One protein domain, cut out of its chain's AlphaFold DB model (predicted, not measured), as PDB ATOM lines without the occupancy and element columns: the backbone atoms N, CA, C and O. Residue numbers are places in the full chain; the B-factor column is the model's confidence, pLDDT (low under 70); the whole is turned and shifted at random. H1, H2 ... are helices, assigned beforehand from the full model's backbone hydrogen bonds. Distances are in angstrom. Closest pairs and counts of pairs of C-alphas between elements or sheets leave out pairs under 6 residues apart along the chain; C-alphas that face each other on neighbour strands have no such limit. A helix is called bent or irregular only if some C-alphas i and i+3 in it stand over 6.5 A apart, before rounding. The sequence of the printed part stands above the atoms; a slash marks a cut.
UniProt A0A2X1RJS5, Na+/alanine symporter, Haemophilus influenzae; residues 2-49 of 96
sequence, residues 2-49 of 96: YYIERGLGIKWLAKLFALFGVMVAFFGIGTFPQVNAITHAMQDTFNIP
ATOM      1  N   TYR A   2     -26.883 -35.815 -58.297       81.50
ATOM      2  CA  TYR A   2     -25.593 -35.914 -58.999       81.50
ATOM      3  C   TYR A   2     -25.664 -36.639 -60.351       81.50
ATOM      4  O   TYR A   2     -25.065 -36.194 -61.320       81.50
ATOM      5  N   TYR A   3     -26.469 -37.702 -60.439       85.81
ATOM      6  CA  TYR A   3     -26.757 -38.391 -61.702       85.81
ATOM      7  C   TYR A   3     -27.529 -37.521 -62.706       85.81
ATOM      8  O   TYR A   3     -27.262 -37.591 -63.895       85.81
ATOM      9  N   ILE A   4     -28.447 -36.665 -62.249       86.12
ATOM     10  CA  ILE A   4     -29.180 -35.732 -63.124       86.12
ATOM     11  C   ILE A   4     -28.247 -34.599 -63.566       86.12
ATOM     12  O   ILE A   4     -28.224 -34.219 -64.729       86.12
ATOM     13  N   GLU A   5     -27.428 -34.089 -62.651       83.94
ATOM     14  CA  GLU A   5     -26.496 -33.006 -62.942       83.94
ATOM     15  C   GLU A   5     -25.382 -33.438 -63.903       83.94
ATOM     16  O   GLU A   5     -25.093 -32.717 -64.852       83.94
ATOM     17  N   ARG A   6     -24.771 -34.609 -63.678       81.62
ATOM     18  CA  ARG A   6     -23.622 -35.093 -64.464       81.62
ATOM     19  C   ARG A   6     -23.987 -36.047 -65.596       81.62
ATOM     20  O   ARG A   6     -23.236 -36.126 -66.556       81.62
ATOM     21  N   GLY A   7     -25.101 -36.764 -65.487       85.31
ATOM     22  CA  GLY A   7     -25.581 -37.671 -66.532       85.31
ATOM     23  C   GLY A   7     -26.442 -36.969 -67.581       85.31
ATOM     24  O   GLY A   7     -26.259 -37.209 -68.765       85.31
ATOM     25  N   LEU A   8     -27.349 -36.076 -67.160       83.88
ATOM     26  CA  LEU A   8     -28.247 -35.343 -68.068       83.88
ATOM     27  C   LEU A   8     -27.788 -33.900 -68.345       83.88
ATOM     28  O   LEU A   8     -28.284 -33.275 -69.273       83.88
ATOM     29  N   GLY A   9     -26.881 -33.334 -67.540       83.75
ATOM     30  CA  GLY A   9     -26.395 -31.953 -67.695       83.75
ATOM     31  C   GLY A   9     -27.370 -30.864 -67.219       83.75
ATOM     32  O   GLY A   9     -27.027 -29.680 -67.211       83.75
ATOM     33  N   ILE A  10     -28.583 -31.227 -66.785       88.31
ATOM     34  CA  ILE A  10     -29.650 -30.273 -66.446       88.31
ATOM     35  C   ILE A  10     -29.596 -29.910 -64.956       88.31
ATOM     36  O   ILE A  10     -30.261 -30.508 -64.104       88.31
ATOM     37  N   LYS A  11     -28.813 -28.875 -64.629       84.69
ATOM     38  CA  LYS A  11     -28.567 -28.438 -63.240       84.69
ATOM     39  C   LYS A  11     -29.824 -27.966 -62.493       84.69
ATOM     40  O   LYS A  11     -29.917 -28.157 -61.283       84.69
ATOM     41  N   TRP A  12     -30.795 -27.357 -63.180       89.25
ATOM     42  CA  TRP A  12     -32.029 -26.877 -62.535       89.25
ATOM     43  C   TRP A  12     -32.943 -28.029 -62.099       89.25
ATOM     44  O   TRP A  12     -33.446 -28.025 -60.977       89.25
ATOM     45  N   LEU A  13     -33.074 -29.065 -62.934       89.25
ATOM     46  CA  LEU A  13     -33.864 -30.248 -62.597       89.25
ATOM     47  C   LEU A  13     -33.236 -31.032 -61.442       89.25
ATOM     48  O   LEU A  13     -33.950 -31.515 -60.566       89.25
ATOM     49  N   ALA A  14     -31.900 -31.104 -61.394       89.19
ATOM     50  CA  ALA A  14     -31.211 -31.638 -60.228       89.19
ATOM     51  C   ALA A  14     -31.629 -30.859 -58.971       89.19
ATOM     52  O   ALA A  14     -32.115 -31.488 -58.029       89.19
ATOM     53  N   LYS A  15     -31.523 -29.517 -58.991       90.50
ATOM     54  CA  LYS A  15     -31.888 -28.638 -57.863       90.50
ATOM     55  C   LYS A  15     -33.299 -28.897 -57.342       90.50
ATOM     56  O   LYS A  15     -33.493 -29.094 -56.141       90.50
ATOM     57  N   LEU A  16     -34.254 -28.963 -58.262       93.38
ATOM     58  CA  LEU A  16     -35.649 -29.249 -57.953       93.38
ATOM     59  C   LEU A  16     -35.823 -30.652 -57.345       93.38
ATOM     60  O   LEU A  16     -36.520 -30.813 -56.346       93.38
ATOM     61  N   PHE A  17     -35.131 -31.657 -57.890       92.06
ATOM     62  CA  PHE A  17     -35.255 -33.038 -57.432       92.06
ATOM     63  C   PHE A  17     -34.856 -33.224 -55.970       92.06
ATOM     64  O   PHE A  17     -35.585 -33.901 -55.253       92.06
ATOM     65  N   ALA A  18     -33.741 -32.657 -55.487       92.94
ATOM     66  CA  ALA A  18     -33.449 -32.810 -54.052       92.94
ATOM     67  C   ALA A  18     -34.103 -31.781 -53.140       92.94
ATOM     68  O   ALA A  18     -34.173 -32.067 -51.952       92.94
ATOM     69  N   LEU A  19     -34.689 -30.692 -53.650       94.19
ATOM     70  CA  LEU A  19     -35.675 -29.959 -52.851       94.19
ATOM     71  C   LEU A  19     -36.849 -30.888 -52.507       94.19
ATOM     72  O   LEU A  19     -37.159 -31.081 -51.334       94.19
ATOM     73  N   PHE A  20     -37.433 -31.541 -53.515       93.38
ATOM     74  CA  PHE A  20     -38.509 -32.507 -53.288       93.38
ATOM     75  C   PHE A  20     -38.046 -33.738 -52.507       93.38
ATOM     76  O   PHE A  20     -38.762 -34.202 -51.628       93.38
ATOM     77  N   GLY A  21     -36.836 -34.237 -52.761       92.69
ATOM     78  CA  GLY A  21     -36.265 -35.355 -52.007       92.69
ATOM     79  C   GLY A  21     -36.138 -35.046 -50.514       92.69
ATOM     80  O   GLY A  21     -36.498 -35.877 -49.686       92.69
ATOM     81  N   VAL A  22     -35.703 -33.831 -50.168       92.62
ATOM     82  CA  VAL A  22     -35.663 -33.367 -48.775       92.62
ATOM     83  C   VAL A  22     -37.076 -33.231 -48.205       92.62
ATOM     84  O   VAL A  22     -37.327 -33.701 -47.097       92.62
ATOM     85  N   MET A  23     -38.026 -32.671 -48.959       92.12
ATOM     86  CA  MET A  23     -39.423 -32.587 -48.517       92.12
ATOM     87  C   MET A  23     -40.026 -33.966 -48.223       92.12
ATOM     88  O   MET A  23     -40.629 -34.152 -47.171       92.12
ATOM     89  N   VAL A  24     -39.814 -34.957 -49.093       92.88
ATOM     90  CA  VAL A  24     -40.286 -36.336 -48.877       92.88
ATOM     91  C   VAL A  24     -39.580 -36.988 -47.685       92.88
ATOM     92  O   VAL A  24     -40.217 -37.718 -46.927       92.88
ATOM     93  N   ALA A  25     -38.294 -36.704 -47.473       91.31
ATOM     94  CA  ALA A  25     -37.556 -37.214 -46.319       91.31
ATOM     95  C   ALA A  25     -38.062 -36.647 -44.979       91.31
ATOM     96  O   ALA A  25     -37.948 -37.318 -43.959       91.31
ATOM     97  N   PHE A  26     -38.638 -35.444 -44.955       89.94
ATOM     98  CA  PHE A  26     -39.209 -34.881 -43.727       89.94
ATOM     99  C   PHE A  26     -40.703 -35.189 -43.567       89.94
ATOM    100  O   PHE A  26     -41.112 -35.678 -42.515       89.94
ATOM    101  N   PHE A  27     -41.504 -34.934 -44.603       87.44
ATOM    102  CA  PHE A  27     -42.971 -34.984 -44.553       87.44
ATOM    103  C   PHE A  27     -43.579 -36.273 -45.112       87.44
ATOM    104  O   PHE A  27     -44.729 -36.579 -44.818       87.44
ATOM    105  N   GLY A  28     -42.837 -37.000 -45.947       86.44
ATOM    106  CA  GLY A  28     -43.281 -38.258 -46.539       86.44
ATOM    107  C   GLY A  28     -42.894 -39.447 -45.667       86.44
ATOM    108  O   GLY A  28     -43.242 -39.531 -44.499       86.44
ATOM    109  N   ILE A  29     -42.136 -40.384 -46.226       86.75
ATOM    110  CA  ILE A  29     -41.793 -41.656 -45.565       86.75
ATOM    111  C   ILE A  29     -40.738 -41.544 -44.451       86.75
ATOM    112  O   ILE A  29     -40.384 -42.555 -43.844       86.75
ATOM    113  N   GLY A  30     -40.174 -40.355 -44.238       85.62
ATOM    114  CA  GLY A  30     -39.085 -40.157 -43.287       85.62
ATOM    115  C   GLY A  30     -39.549 -39.652 -41.924       85.62
ATOM    116  O   GLY A  30     -40.437 -40.232 -41.308       85.62
ATOM    117  N   THR A  31     -38.895 -38.623 -41.390       89.19
ATOM    118  CA  THR A  31     -38.801 -38.437 -39.932       89.19
ATOM    119  C   THR A  31     -40.125 -38.120 -39.230       89.19
ATOM    120  O   THR A  31     -40.395 -38.712 -38.186       89.19
ATOM    121  N   PHE A  32     -40.960 -37.207 -39.745       91.31
ATOM    122  CA  PHE A  32     -42.116 -36.736 -38.966       91.31
ATOM    123  C   PHE A  32     -43.202 -37.797 -38.768       91.31
ATOM    124  O   PHE A  32     -43.625 -37.981 -37.623       91.31
ATOM    125  N   PRO A  33     -43.649 -38.538 -39.801       92.81
ATOM    126  CA  PRO A  33     -44.662 -39.571 -39.584       92.81
ATOM    127  C   PRO A  33     -44.146 -40.724 -38.722       92.81
ATOM    128  O   PRO A  33     -44.892 -41.239 -37.894       92.81
ATOM    129  N   GLN A  34     -42.860 -41.072 -38.847       92.69
ATOM    130  CA  GLN A  34     -42.243 -42.136 -38.050       92.69
ATOM    131  C   GLN A  34     -42.172 -41.776 -36.564       92.69
ATOM    132  O   GLN A  34     -42.548 -42.584 -35.716       92.69
ATOM    133  N   VAL A  35     -41.741 -40.553 -36.228       93.25
ATOM    134  CA  VAL A  35     -41.690 -40.105 -34.827       93.25
ATOM    135  C   VAL A  35     -43.095 -40.050 -34.232       93.25
ATOM    136  O   VAL A  35     -43.286 -40.570 -33.138       93.25
ATOM    137  N   ASN A  36     -44.077 -39.510 -34.965       93.75
ATOM    138  CA  ASN A  36     -45.466 -39.468 -34.503       93.75
ATOM    139  C   ASN A  36     -46.022 -40.873 -34.232       93.75
ATOM    140  O   ASN A  36     -46.614 -41.097 -33.178       93.75
ATOM    141  N   ALA A  37     -45.800 -41.829 -35.140       94.19
ATOM    142  CA  ALA A  37     -46.254 -43.205 -34.955       94.19
ATOM    143  C   ALA A  37     -45.649 -43.846 -33.692       94.19
ATOM    144  O   ALA A  37     -46.372 -44.454 -32.906       94.19
ATOM    145  N   ILE A  38     -44.344 -43.656 -33.456       94.81
ATOM    146  CA  ILE A  38     -43.658 -44.181 -32.265       94.81
ATOM    147  C   ILE A  38     -44.206 -43.533 -30.989       94.81
ATOM    148  O   ILE A  38     -44.521 -44.233 -30.024       94.81
ATOM    149  N   THR A  39     -44.322 -42.203 -30.957       95.75
ATOM    150  CA  THR A  39     -44.761 -41.494 -29.749       95.75
ATOM    151  C   THR A  39     -46.209 -41.795 -29.399       95.75
ATOM    152  O   THR A  39     -46.502 -41.988 -28.221       95.75
ATOM    153  N   HIS A  40     -47.092 -41.896 -30.397       95.69
ATOM    154  CA  HIS A  40     -48.489 -42.268 -30.175       95.69
ATOM    155  C   HIS A  40     -48.626 -43.721 -29.723       95.69
ATOM    156  O   HIS A  40     -49.275 -43.964 -28.714       95.69
ATOM    157  N   ALA A  41     -47.924 -44.673 -30.350       95.75
ATOM    158  CA  ALA A  41     -47.948 -46.068 -29.902       95.75
ATOM    159  C   ALA A  41     -47.518 -46.218 -28.430       95.75
ATOM    160  O   ALA A  41     -48.084 -47.021 -27.683       95.75
ATOM    161  N   MET A  42     -46.536 -45.417 -27.998       96.38
ATOM    162  CA  MET A  42     -46.048 -45.412 -26.619       96.38
ATOM    163  C   MET A  42     -47.026 -44.765 -25.639       96.38
ATOM    164  O   MET A  42     -47.189 -45.258 -24.521       96.38
ATOM    165  N   GLN A  43     -47.698 -43.698 -26.063       95.75
ATOM    166  CA  GLN A  43     -48.752 -43.069 -25.280       95.75
ATOM    167  C   GLN A  43     -49.971 -43.992 -25.138       95.75
ATOM    168  O   GLN A  43     -50.448 -44.193 -24.026       95.75
ATOM    169  N   ASP A  44     -50.432 -44.605 -26.225       95.94
ATOM    170  CA  ASP A  44     -51.662 -45.403 -26.237       95.94
ATOM    171  C   ASP A  44     -51.496 -46.736 -25.497       95.94
ATOM    172  O   ASP A  44     -52.384 -47.162 -24.761       95.94
ATOM    173  N   THR A  45     -50.342 -47.389 -25.657       95.50
ATOM    174  CA  THR A  45     -50.108 -48.728 -25.089       95.50
ATOM    175  C   THR A  45     -49.554 -48.667 -23.665       95.50
ATOM    176  O   THR A  45     -49.885 -49.510 -22.834       95.50
ATOM    177  N   PHE A  46     -48.702 -47.678 -23.367       93.94
ATOM    178  CA  PHE A  46     -47.952 -47.616 -22.104       93.94
ATOM    179  C   PHE A  46     -48.213 -46.340 -21.291       93.94
ATOM    180  O   PHE A  46     -47.616 -46.173 -20.230       93.94
ATOM    181  N   ASN A  47     -49.095 -45.441 -21.754       94.25
ATOM    182  CA  ASN A  47     -49.407 -44.158 -21.106       94.25
ATOM    183  C   ASN A  47     -48.181 -43.246 -20.882       94.25
ATOM    184  O   ASN A  47     -48.176 -42.381 -20.005       94.25
ATOM    185  N   ILE A  48     -47.119 -43.427 -21.677       95.00
ATOM    186  CA  ILE A  48     -45.905 -42.609 -21.585       95.00
ATOM    187  C   ILE A  48     -46.137 -41.279 -22.319       95.00
ATOM    188  O   ILE A  48     -46.535 -41.295 -23.487       95.00
ATOM    189  N   PRO A  49     -45.849 -40.118 -21.700       94.88
ATOM    190  CA  PRO A  49     -45.997 -38.828 -22.363       94.88
ATOM    191  C   PRO A  49     -45.132 -38.709 -23.624       94.88
ATOM    192  O   PRO A  49     -43.938 -39.020 -23.605       94.88
TER     193      PRO A  49
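This is residues 2 to 49 of the 96 residues of the protein "Na+/alanine symporter" of Haemophilus influenzae (UniProt A0A2X1RJS5). The model is a long thin rod of two helices, H2 and H3, set end to end and running on in nearly one line, with the short helix H1 folded back beside the beginning of H2 at one end like a small hook. Between H2 and H3 the line is broken by residues 28 to 30, and a short tail, residues 47 to 49, follows H3 at the other end, where residues 41 to 47 stand free. The printed part has 48 residues with three named helices, in the order H1, H2, H3 along the chain, and no named strand. The class is all helix, with 40 of the 48 printed residues in the helices. The whole is extended, with a radius of gyration of the C-alphas of 17.5 A, and the C-alphas span 53 by 13 by 10 A along their three main axes.

The printed part begins at Tyr 2, which is also the first residue of H1, with its C-alpha at (-25.593, -35.914, -58.999). H1 holds residues 2 to 8, Tyr 2 to Leu 8, and measures 9.5 A from first to last C-alpha. Gly 9 and Ile 10 are the two residues of the tight link to the next helix. H2, residues 11 to 27, Lys 11 to Phe 27, is the longest helix with 17 residues and measures 24.5 A from first to last C-alpha. It begins with C-alpha 11 at (-28.567, -28.438, -63.240). Gly 28, Ile 29 and Gly 30 form the second tight link. H3, residues 31 to 46, Thr 31 to Phe 46, has 16 residues and measures 22.0 A from first to last C-alpha. It ends with C-alpha 46 at (-47.952, -47.616, -22.104). Residues 47 to 49 follow it and are in no named element.

H1 and H2 form a helical hairpin, two helices that follow each other in the chain, touch and run opposite ways. They touch with 7 pairs of C-alphas within 8 A, and H2 does so with residues 11 to 14 alone. The closest C-alphas of the two are those of Glu 5 and Lys 11, 5.0 A apart. Their lines stand at a steep tilt of 40 degrees, and their centres are 14.0 A apart. H2 and H3 touch only at the corner by their link, and only just, with 3 pairs of C-alphas within 8 A. H2 touches H3 with residues 25 to 27 alone, and H3 touches H2 with residues 31 to 33 alone. The closest C-alphas of the two are those of Phe 26 and Phe 32, 5.9 A apart. H2 and H3 run the same way at a shallow tilt of 6 degrees, and their centres are 26.4 A apart. H1 and H3 are apart. In the backbones of H1, H2 and H3 every O i to N i+4 pair is within hydrogen-bond range, and no helix is bent or irregular.

The outline is a rod. The two C-alphas farthest apart in the domain are those of Gly 9 and Asn 47, 53.4 A from each other. The first and last printed C-alphas, those of Tyr 2 and Pro 49, are 42.0 A apart. Residues 41 to 47, of which 41 to 46 belong to H3, stand free. The printed part runs from residue 2 to residue 49 without a cut, within a full chain of 96 residues. Both links are tight, and no link is long. The mean pLDDT of the printed part is 90.8, with 84 for H1, 91 for H2 and 94 for H3, and no printed residue is under 70.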